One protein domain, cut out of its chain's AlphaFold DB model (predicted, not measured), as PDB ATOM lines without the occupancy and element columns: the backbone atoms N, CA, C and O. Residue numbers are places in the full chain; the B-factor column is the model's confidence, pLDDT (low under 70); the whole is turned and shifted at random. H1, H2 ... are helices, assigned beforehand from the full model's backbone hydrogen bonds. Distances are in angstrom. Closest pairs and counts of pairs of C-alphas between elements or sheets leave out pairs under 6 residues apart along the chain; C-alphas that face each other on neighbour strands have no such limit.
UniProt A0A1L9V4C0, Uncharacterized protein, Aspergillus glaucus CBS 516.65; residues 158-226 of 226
ATOM      1  N   SER A 158     267.341 196.858 201.423       82.94
ATOM      2  CA  SER A 158     266.040 196.465 200.916       82.94
ATOM      3  C   SER A 158     265.420 197.629 200.154       82.94
ATOM      4  O   SER A 158     265.679 198.808 200.429       82.94
ATOM      5  N   ARG A 159     264.554 197.284 199.210       78.44
ATOM      6  CA  ARG A 159     263.784 198.259 198.450       78.44
ATOM      7  C   ARG A 159     262.933 199.139 199.368       78.44
ATOM      8  O   ARG A 159     262.772 200.323 199.102       78.44
ATOM      9  N   GLU A 160     262.436 198.580 200.468       81.38
ATOM     10  CA  GLU A 160     261.686 199.287 201.508       81.38
ATOM     11  C   GLU A 160     262.559 200.324 202.232       81.38
ATOM     12  O   GLU A 160     262.130 201.456 202.430       81.38
ATOM     13  N   ALA A 161     263.808 199.991 202.568       84.19
ATOM     14  CA  ALA A 161     264.721 200.940 203.205       84.19
ATOM     15  C   ALA A 161     265.135 202.077 202.250       84.19
ATOM     16  O   ALA A 161     265.323 203.224 202.669       84.19
ATOM     17  N   GLU A 162     265.285 201.778 200.955       81.69
ATOM     18  CA  GLU A 162     265.477 202.811 199.931       81.69
ATOM     19  C   GLU A 162     264.232 203.692 199.779       81.69
ATOM     20  O   GLU A 162     264.354 204.916 199.688       81.69
ATOM     21  N   TRP A 163     263.047 203.084 199.829       82.00
ATOM     22  CA  TRP A 163     261.761 203.771 199.789       82.00
ATOM     23  C   TRP A 163     261.611 204.776 200.937       82.00
ATOM     24  O   TRP A 163     261.432 205.966 200.697       82.00
ATOM     25  N   GLU A 164     261.768 204.351 202.190       85.56
ATOM     26  CA  GLU A 164     261.648 205.228 203.367       85.56
ATOM     27  C   GLU A 164     262.633 206.408 203.335       85.56
ATOM     28  O   GLU A 164     262.313 207.552 203.693       85.56
ATOM     29  N   ARG A 165     263.851 206.149 202.855       84.00
ATOM     30  CA  ARG A 165     264.863 207.187 202.661       84.00
ATOM     31  C   ARG A 165     264.414 208.211 201.627       84.00
ATOM     32  O   ARG A 165     264.499 209.415 201.874       84.00
ATOM     33  N   ASP A 166     263.947 207.748 200.477       81.44
ATOM     34  CA  ASP A 166     263.457 208.609 199.408       81.44
ATOM     35  C   ASP A 166     262.226 209.416 199.851       81.44
ATOM     36  O   ASP A 166     262.111 210.597 199.511       81.44
ATOM     37  N   GLN A 167     261.352 208.831 200.678       84.00
ATOM     38  CA  GLN A 167     260.231 209.530 201.307       84.00
ATOM     39  C   GLN A 167     260.710 210.699 202.162       84.00
ATOM     40  O   GLN A 167     260.181 211.808 202.049       84.00
ATOM     41  N   THR A 168     261.731 210.462 202.987       85.25
ATOM     42  CA  THR A 168     262.329 211.482 203.854       85.25
ATOM     43  C   THR A 168     262.921 212.622 203.028       85.25
ATOM     44  O   THR A 168     262.648 213.789 203.303       85.25
ATOM     45  N   PHE A 169     263.665 212.309 201.961       81.50
ATOM     46  CA  PHE A 169     264.194 213.330 201.051       81.50
ATOM     47  C   PHE A 169     263.088 214.127 200.357       81.50
ATOM     48  O   PHE A 169     263.150 215.355 200.322       81.50
ATOM     49  N   CYS A 170     262.063 213.449 199.838       80.06
ATOM     50  CA  CYS A 170     260.920 214.095 199.199       80.06
ATOM     51  C   CYS A 170     260.201 215.041 200.172       80.06
ATOM     52  O   CYS A 170     259.864 216.165 199.803       80.06
ATOM     53  N   LYS A 171     260.008 214.613 201.425       84.19
ATOM     54  CA  LYS A 171     259.386 215.423 202.477       84.19
ATOM     55  C   LYS A 171     260.229 216.658 202.810       84.19
ATOM     56  O   LYS A 171     259.701 217.764 202.811       84.19
ATOM     57  N   ASN A 172     261.535 216.485 203.010       83.94
ATOM     58  CA  ASN A 172     262.451 217.584 203.334       83.94
ATOM     59  C   ASN A 172     262.619 218.583 202.177       83.94
ATOM     60  O   ASN A 172     262.878 219.757 202.413       83.94
ATOM     61  N   GLY A 173     262.445 218.135 200.931       75.88
ATOM     62  CA  GLY A 173     262.428 218.990 199.743       75.88
ATOM     63  C   GLY A 173     261.068 219.630 199.435       75.88
ATOM     64  O   GLY A 173     260.886 220.117 198.322       75.88
ATOM     65  N   PHE A 174     260.097 219.582 200.359       77.75
ATOM     66  CA  PHE A 174     258.721 220.073 200.163       77.75
ATOM     67  C   PHE A 174     258.000 219.472 198.935       77.75
ATOM     68  O   PHE A 174     257.109 220.090 198.335       77.75
ATOM     69  N   GLY A 175     258.389 218.252 198.552       78.25
ATOM     70  CA  GLY A 175     257.798 217.488 197.458       78.25
ATOM     71  C   GLY A 175     256.458 216.847 197.829       78.25
ATOM     72  O   GLY A 175     255.859 217.140 198.863       78.25
ATOM     73  N   CYS A 176     255.980 215.928 196.988       81.94
ATOM     74  CA  CYS A 176     254.685 215.254 197.154       81.94
ATOM     75  C   CYS A 176     254.466 214.614 198.532       81.94
ATOM     76  O   CYS A 176     253.344 214.641 199.031       81.94
ATOM     77  N   CYS A 177     255.512 214.052 199.148       83.00
ATOM     78  CA  CYS A 177     255.420 213.411 200.463       83.00
ATOM     79  C   CYS A 177     255.193 214.399 201.614       83.00
ATOM     80  O   CYS A 177     254.677 213.993 202.646       83.00
ATOM     81  N   ALA A 178     255.546 215.679 201.457       82.75
ATOM     82  CA  ALA A 178     255.216 216.710 202.445       82.75
ATOM     83  C   ALA A 178     253.746 217.153 202.372       82.75
ATOM     84  O   ALA A 178     253.246 217.765 203.307       82.75
ATOM     85  N   ARG A 179     253.068 216.861 201.255       78.88
ATOM     86  CA  ARG A 179     251.727 217.370 200.921       78.88
ATOM     87  C   ARG A 179     250.634 216.314 200.998       78.88
ATOM     88  O   ARG A 179     249.488 216.613 200.700       78.88
ATOM     89  N   ASP A 180     251.021 215.073 201.267       79.69
ATOM     90  CA  ASP A 180     250.130 213.914 201.339       79.69
ATOM     91  C   ASP A 180     249.199 213.719 200.121       79.69
ATOM     92  O   ASP A 180     248.094 213.199 200.204       79.69
ATOM     93  N   CYS A 181     249.653 214.108 198.924       74.25
ATOM     94  CA  CYS A 181     248.845 214.012 197.698       74.25
ATOM     95  C   CYS A 181     248.621 212.568 197.185       74.25
ATOM     96  O   CYS A 181     247.961 212.363 196.166       74.25
ATOM     97  N   GLY A 182     249.223 211.556 197.823       75.69
ATOM     98  CA  GLY A 182     249.121 210.145 197.426       75.69
ATOM     99  C   GLY A 182     249.832 209.761 196.117       75.69
ATOM    100  O   GLY A 182     249.817 208.595 195.733       75.69
ATOM    101  N   CYS A 183     250.498 210.691 195.418       73.56
ATOM    102  CA  CYS A 183     251.162 210.387 194.141       73.56
ATOM    103  C   CYS A 183     252.315 209.377 194.262       73.56
ATOM    104  O   CYS A 183     252.595 208.669 193.304       73.56
ATOM    105  N   CYS A 184     252.988 209.307 195.416       74.06
ATOM    106  CA  CYS A 184     254.098 208.374 195.636       74.06
ATOM    107  C   CYS A 184     253.616 206.958 195.993       74.06
ATOM    108  O   CYS A 184     254.366 206.004 195.844       74.06
ATOM    109  N   THR A 185     252.385 206.792 196.479       74.62
ATOM    110  CA  THR A 185     251.867 205.481 196.910       74.62
ATOM    111  C   THR A 185     251.112 204.750 195.806       74.62
ATOM    112  O   THR A 185     250.867 203.550 195.928       74.62
ATOM    113  N   ARG A 186     250.761 205.453 194.725       73.44
ATOM    114  CA  ARG A 186     250.045 204.901 193.575       73.44
ATOM    115  C   ARG A 186     251.035 204.490 192.481       73.44
ATOM    116  O   ARG A 186     251.927 205.280 192.164       73.44
ATOM    117  N   PRO A 187     250.858 203.311 191.860       67.50
ATOM    118  CA  PRO A 187     251.528 202.989 190.609       67.50
ATOM    119  C   PRO A 187     251.289 204.093 189.582       67.50
ATOM    120  O   PRO A 187     250.169 204.604 189.453       67.50
ATOM    121  N   ARG A 188     252.328 204.470 188.836       64.44
ATOM    122  CA  ARG A 188     252.135 205.384 187.712       64.44
ATOM    123  C   ARG A 188     251.514 204.610 186.557       64.44
ATOM    124  O   ARG A 188     252.049 203.593 186.133       64.44
ATOM    125  N   LYS A 189     250.402 205.117 186.028       59.84
ATOM    126  CA  LYS A 189     249.904 204.689 184.719       59.84
ATOM    127  C   LYS A 189     250.841 205.301 183.676       59.84
ATOM    128  O   LYS A 189     250.960 206.525 183.649       59.84
ATOM    129  N   SER A 190     251.557 204.497 182.891       54.25
ATOM    130  CA  SER A 190     252.273 205.041 181.733       54.25
ATOM    131  C   SER A 190     251.268 205.327 180.615       54.25
ATOM    132  O   SER A 190     250.244 204.654 180.505       54.25
ATOM    133  N   CYS A 191     251.543 206.357 179.814       47.81
ATOM    134  CA  CYS A 191     250.708 206.724 178.668       47.81
ATOM    135  C   CYS A 191     250.922 205.786 177.466       47.81
ATOM    136  O   CYS A 191     250.018 205.641 176.657       47.81
ATOM    137  N   ASP A 192     252.070 205.105 177.406       50.31
ATOM    138  CA  ASP A 192     252.390 204.080 176.413       50.31
ATOM    139  C   ASP A 192     252.704 202.773 177.142       50.31
ATOM    140  O   ASP A 192     253.605 202.733 177.989       50.31
ATOM    141  N   GLY A 193     251.970 201.702 176.828       50.25
ATOM    142  CA  GLY A 193     252.042 200.398 177.506       50.25
ATOM    143  C   GLY A 193     253.451 199.797 177.650       50.25
ATOM    144  O   GLY A 193     253.675 198.987 178.540       50.25
ATOM    145  N   GLN A 194     254.432 200.246 176.857       49.12
ATOM    146  CA  GLN A 194     255.831 199.798 176.928       49.12
ATOM    147  C   GLN A 194     256.555 200.199 178.222       49.12
ATOM    148  O   GLN A 194     257.369 199.436 178.734       49.12
ATOM    149  N   LEU A 195     256.265 201.379 178.782       50.38
ATOM    150  CA  LEU A 195     256.820 201.781 180.084       50.38
ATOM    151  C   LEU A 195     255.971 201.247 181.246       50.38
ATOM    152  O   LEU A 195     256.394 201.322 182.399       50.38
ATOM    153  N   GLN A 196     254.785 200.702 180.962       51.62
ATOM    154  CA  GLN A 196     253.861 200.252 181.994       51.62
ATOM    155  C   GLN A 196     254.402 199.021 182.699       51.62
ATOM    156  O   GLN A 196     254.415 199.016 183.917       51.62
ATOM    157  N   GLU A 197     254.917 198.032 181.967       54.09
ATOM    158  CA  GLU A 197     255.484 196.816 182.570       54.09
ATOM    159  C   GLU A 197     256.731 197.104 183.414       54.09
ATOM    160  O   GLU A 197     256.946 196.483 184.451       54.09
ATOM    161  N   LEU A 198     257.538 198.094 183.015       54.25
ATOM    162  CA  LEU A 198     258.721 198.495 183.778       54.25
ATOM    163  C   LEU A 198     258.355 199.225 185.076       54.25
ATOM    164  O   LEU A 198     259.082 199.112 186.058       54.25
ATOM    165  N   PHE A 199     257.249 199.974 185.104       56.41
ATOM    166  CA  PHE A 199     256.891 200.842 186.232       56.41
ATOM    167  C   PHE A 199     255.625 200.430 187.001       56.41
ATOM    168  O   PHE A 199     255.339 201.041 188.034       56.41
ATOM    169  N   SER A 200     254.883 199.409 186.561       56.16
ATOM    170  CA  SER A 200     253.584 199.000 187.125       56.16
ATOM    171  C   SER A 200     253.684 198.576 188.582       56.16
ATOM    172  O   SER A 200     252.828 198.939 189.387       56.16
ATOM    173  N   ASP A 201     254.778 197.910 188.942       58.38
ATOM    174  CA  ASP A 201     255.038 197.460 190.313       58.38
ATOM    175  C   ASP A 201     256.049 198.366 191.029       58.38
ATOM    176  O   ASP A 201     256.497 198.096 192.153       58.38
ATOM    177  N   MET A 202     256.435 199.475 190.385       61.16
ATOM    178  CA  MET A 202     257.348 200.450 190.952       61.16
ATOM    179  C   MET A 202     256.634 201.584 191.672       61.16
ATOM    180  O   MET A 202     256.244 202.591 191.086       61.16
ATOM    181  N   LYS A 203     256.574 201.466 193.006       66.38
ATOM    182  CA  LYS A 203     256.477 202.642 193.873       66.38
ATOM    183  C   LYS A 203     257.710 203.509 193.592       66.38
ATOM    184  O   LYS A 203     258.837 203.063 193.808       66.38
ATOM    185  N   ILE A 204     257.505 204.722 193.074       69.31
ATOM    186  CA  ILE A 204     258.573 205.697 192.803       69.31
ATOM    187  C   ILE A 204     258.263 206.984 193.555       69.31
ATOM    188  O   ILE A 204     257.211 207.598 193.362       69.31
ATOM    189  N   HIS A 205     259.208 207.431 194.382       70.38
ATOM    190  CA  HIS A 205     259.095 208.725 195.031       70.38
ATOM    191  C   HIS A 205     259.230 209.838 194.005       70.38
ATOM    192  O   HIS A 205     260.188 209.903 193.233       70.38
ATOM    193  N   CYS A 206     258.255 210.738 194.015       72.94
ATOM    194  CA  CYS A 206     258.306 211.954 193.230       72.94
ATOM    195  C   CYS A 206     259.505 212.800 193.673       72.94
ATOM    196  O   CYS A 206     259.646 213.139 194.847       72.94
ATOM    197  N   THR A 207     260.364 213.137 192.722       72.62
ATOM    198  CA  THR A 207     261.311 214.233 192.864       72.62
ATOM    199  C   THR A 207     260.556 215.542 192.700       72.62
ATOM    200  O   THR A 207     259.369 215.589 192.372       72.62
ATOM    201  N   ASP A 208     261.268 216.626 192.911       69.25
ATOM    202  CA  ASP A 208     260.776 217.975 192.753       69.25
ATOM    203  C   ASP A 208     260.349 218.272 191.280       69.25
ATOM    204  O   ASP A 208     259.543 219.170 191.050       69.25
ATOM    205  N   ASN A 209     260.796 217.452 190.318       71.31
ATOM    206  CA  ASN A 209     260.447 217.482 188.891       71.31
ATOM    207  C   ASN A 209     259.207 216.646 188.520       71.31
ATOM    208  O   ASN A 209     258.914 216.433 187.343       71.31
ATOM    209  N   CYS A 210     258.462 216.135 189.498       76.94
ATOM    210  CA  CYS A 210     257.241 215.396 189.214       76.94
ATOM    211  C   CYS A 210     256.153 216.300 188.598       76.94
ATOM    212  O   CYS A 210     256.029 217.460 188.982       76.94
ATOM    213  N   GLY A 211     255.296 215.772 187.712       73.69
ATOM    214  CA  GLY A 211     254.222 216.561 187.085       73.69
ATOM    215  C   GLY A 211     253.291 217.261 188.089       73.69
ATOM    216  O   GLY A 211     252.967 218.430 187.915       73.69
ATOM    217  N   CYS A 212     252.932 216.597 189.196       76.81
ATOM    218  CA  CYS A 212     252.169 217.208 190.297       76.81
ATOM    219  C   CYS A 212     252.914 218.398 190.936       76.81
ATOM    220  O   CYS A 212     252.331 219.457 191.160       76.81
ATOM    221  N   CYS A 213     254.216 218.239 191.167       74.69
ATOM    222  CA  CYS A 213     255.104 219.223 191.772       74.69
ATOM    223  C   CYS A 213     255.252 220.449 190.862       74.69
ATOM    224  O   CYS A 213     255.119 221.579 191.327       74.69
ATOM    225  N   MET A 214     255.479 220.209 189.568       79.81
ATOM    226  CA  MET A 214     255.608 221.232 188.532       79.81
ATOM    227  C   MET A 214     254.312 222.027 188.370       79.81
ATOM    228  O   MET A 214     254.342 223.251 188.438       79.81
ATOM    229  N   ARG A 215     253.164 221.347 188.236       80.88
ATOM    230  CA  ARG A 215     251.849 222.004 188.122       80.88
ATOM    231  C   ARG A 215     251.550 222.892 189.324       80.88
ATOM    232  O   ARG A 215     251.146 224.032 189.148       80.88
ATOM    233  N   TRP A 216     251.801 222.391 190.530       77.44
ATOM    234  CA  TRP A 216     251.585 223.173 191.744       77.44
ATOM    235  C   TRP A 216     252.502 224.396 191.830       77.44
ATOM    236  O   TRP A 216     252.039 225.467 192.201       77.44
ATOM    237  N   ARG A 217     253.791 224.269 191.477       74.62
ATOM    238  CA  ARG A 217     254.699 225.429 191.468       74.62
ATOM    239  C   ARG A 217     254.246 226.486 190.477       74.62
ATOM    240  O   ARG A 217     254.270 227.656 190.823       74.62
ATOM    241  N   ASN A 218     253.835 226.066 189.284       78.44
ATOM    242  CA  ASN A 218     253.359 226.989 188.263       78.44
ATOM    243  C   ASN A 218     252.091 227.720 188.734       78.44
ATOM    244  O   ASN A 218     252.020 228.929 188.580       78.44
ATOM    245  N   ALA A 219     251.145 227.011 189.364       75.56
ATOM    246  CA  ALA A 219     249.936 227.621 189.928       75.56
ATOM    247  C   ALA A 219     250.255 228.626 191.053       75.56
ATOM    248  O   ALA A 219     249.731 229.732 191.076       75.56
ATOM    249  N   TYR A 220     251.179 228.272 191.949       69.88
ATOM    250  CA  TYR A 220     251.616 229.170 193.020       69.88
ATOM    251  C   TYR A 220     252.398 230.391 192.502       69.88
ATOM    252  O   TYR A 220     252.404 231.440 193.139       69.88
ATOM    253  N   GLN A 221     253.100 230.261 191.373       67.31
ATOM    254  CA  GLN A 221     253.796 231.379 190.736       67.31
ATOM    255  C   GLN A 221     252.816 232.347 190.071       67.31
ATOM    256  O   GLN A 221     252.975 233.545 190.266       67.31
ATOM    257  N   SER A 222     251.785 231.848 189.379       64.12
ATOM    258  CA  SER A 222     250.753 232.715 188.797       64.12
ATOM    259  C   SER A 222     249.989 233.510 189.860       64.12
ATOM    260  O   SER A 222     249.760 234.692 189.672       64.12
ATOM    261  N   GLU A 223     249.698 232.916 191.023       62.66
ATOM    262  CA  GLU A 223     249.023 233.611 192.139       62.66
ATOM    263  C   GLU A 223     249.862 234.724 192.795       62.66
ATOM    264  O   GLU A 223     249.333 235.499 193.584       62.66
ATOM    265  N   LYS A 224     251.177 234.780 192.543       58.09
ATOM    266  CA  LYS A 224     252.061 235.844 193.052       58.09
ATOM    267  C   LYS A 224     252.264 236.992 192.070       58.09
ATOM    268  O   LYS A 224     252.838 238.008 192.458       58.09
ATOM    269  N   GLU A 225     251.920 236.772 190.808       52.38
ATOM    270  CA  GLU A 225     252.049 237.761 189.739       52.38
ATOM    271  C   GLU A 225     250.751 238.569 189.547       52.38
ATOM    272  O   GLU A 225     250.804 239.622 188.911       52.38
ATOM    273  N   ASP A 226     249.648 238.115 190.155       47.72
ATOM    274  CA  ASP A 226     248.366 238.819 190.311       47.72
ATOM    275  C   ASP A 226     248.297 239.607 191.639       47.72
ATOM    276  O   ASP A 226     247.705 240.714 191.640       47.72
TER     277      ASP A 226
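AT A GLANCE: This is residues 158 to 226 of the 226 residues of an uncharacterized protein of Aspergillus glaucus CBS 516.65 (UniProt A0A1L9V4C0). Three helices stay separate on a loose frame of loops: long H3 makes an arm, its residues 218 to 225 and Asp 226 sticking out, while H1 points the same way, offset from it, and short H2 sits at a far corner. The printed part has 69 residues with three named helices, in the order H1, H2, H3, and no named strand; the class is all helix. It is loose, with a radius of gyration of the C-alphas of 13.8 A, and spans 44 by 29 by 15 A, only just flat.

HOW THE PARTS SIT: H3, residues 211 to 225, is apart from H1, residues 159 to 172, and from H2, residues 193 to 199. H1 and H2 are also apart. Every O i to N i+4 pair is within hydrogen-bond range in H1, 10 of 11 in H3 and 1 of 3 in H2, where 3 of 4 O i to N i+3 pairs are within range.

IN THESE COORDINATES: H3 is 21.5 A long and ends at C-alpha 225 (252.049, 237.761, 189.739). H1, 20.0 A, begins at C-alpha 159 (263.784, 198.259, 198.450). H2 measures 10.0 A.

THE WHOLE: The C-alphas farthest apart, of Ser 158 and Asp 226, are 47.1 A apart. The printed part has no cut. Both links are long, 20 and 11 residues. Confidence is under 70 at residues 187 to 204, 208 and 220 to 226.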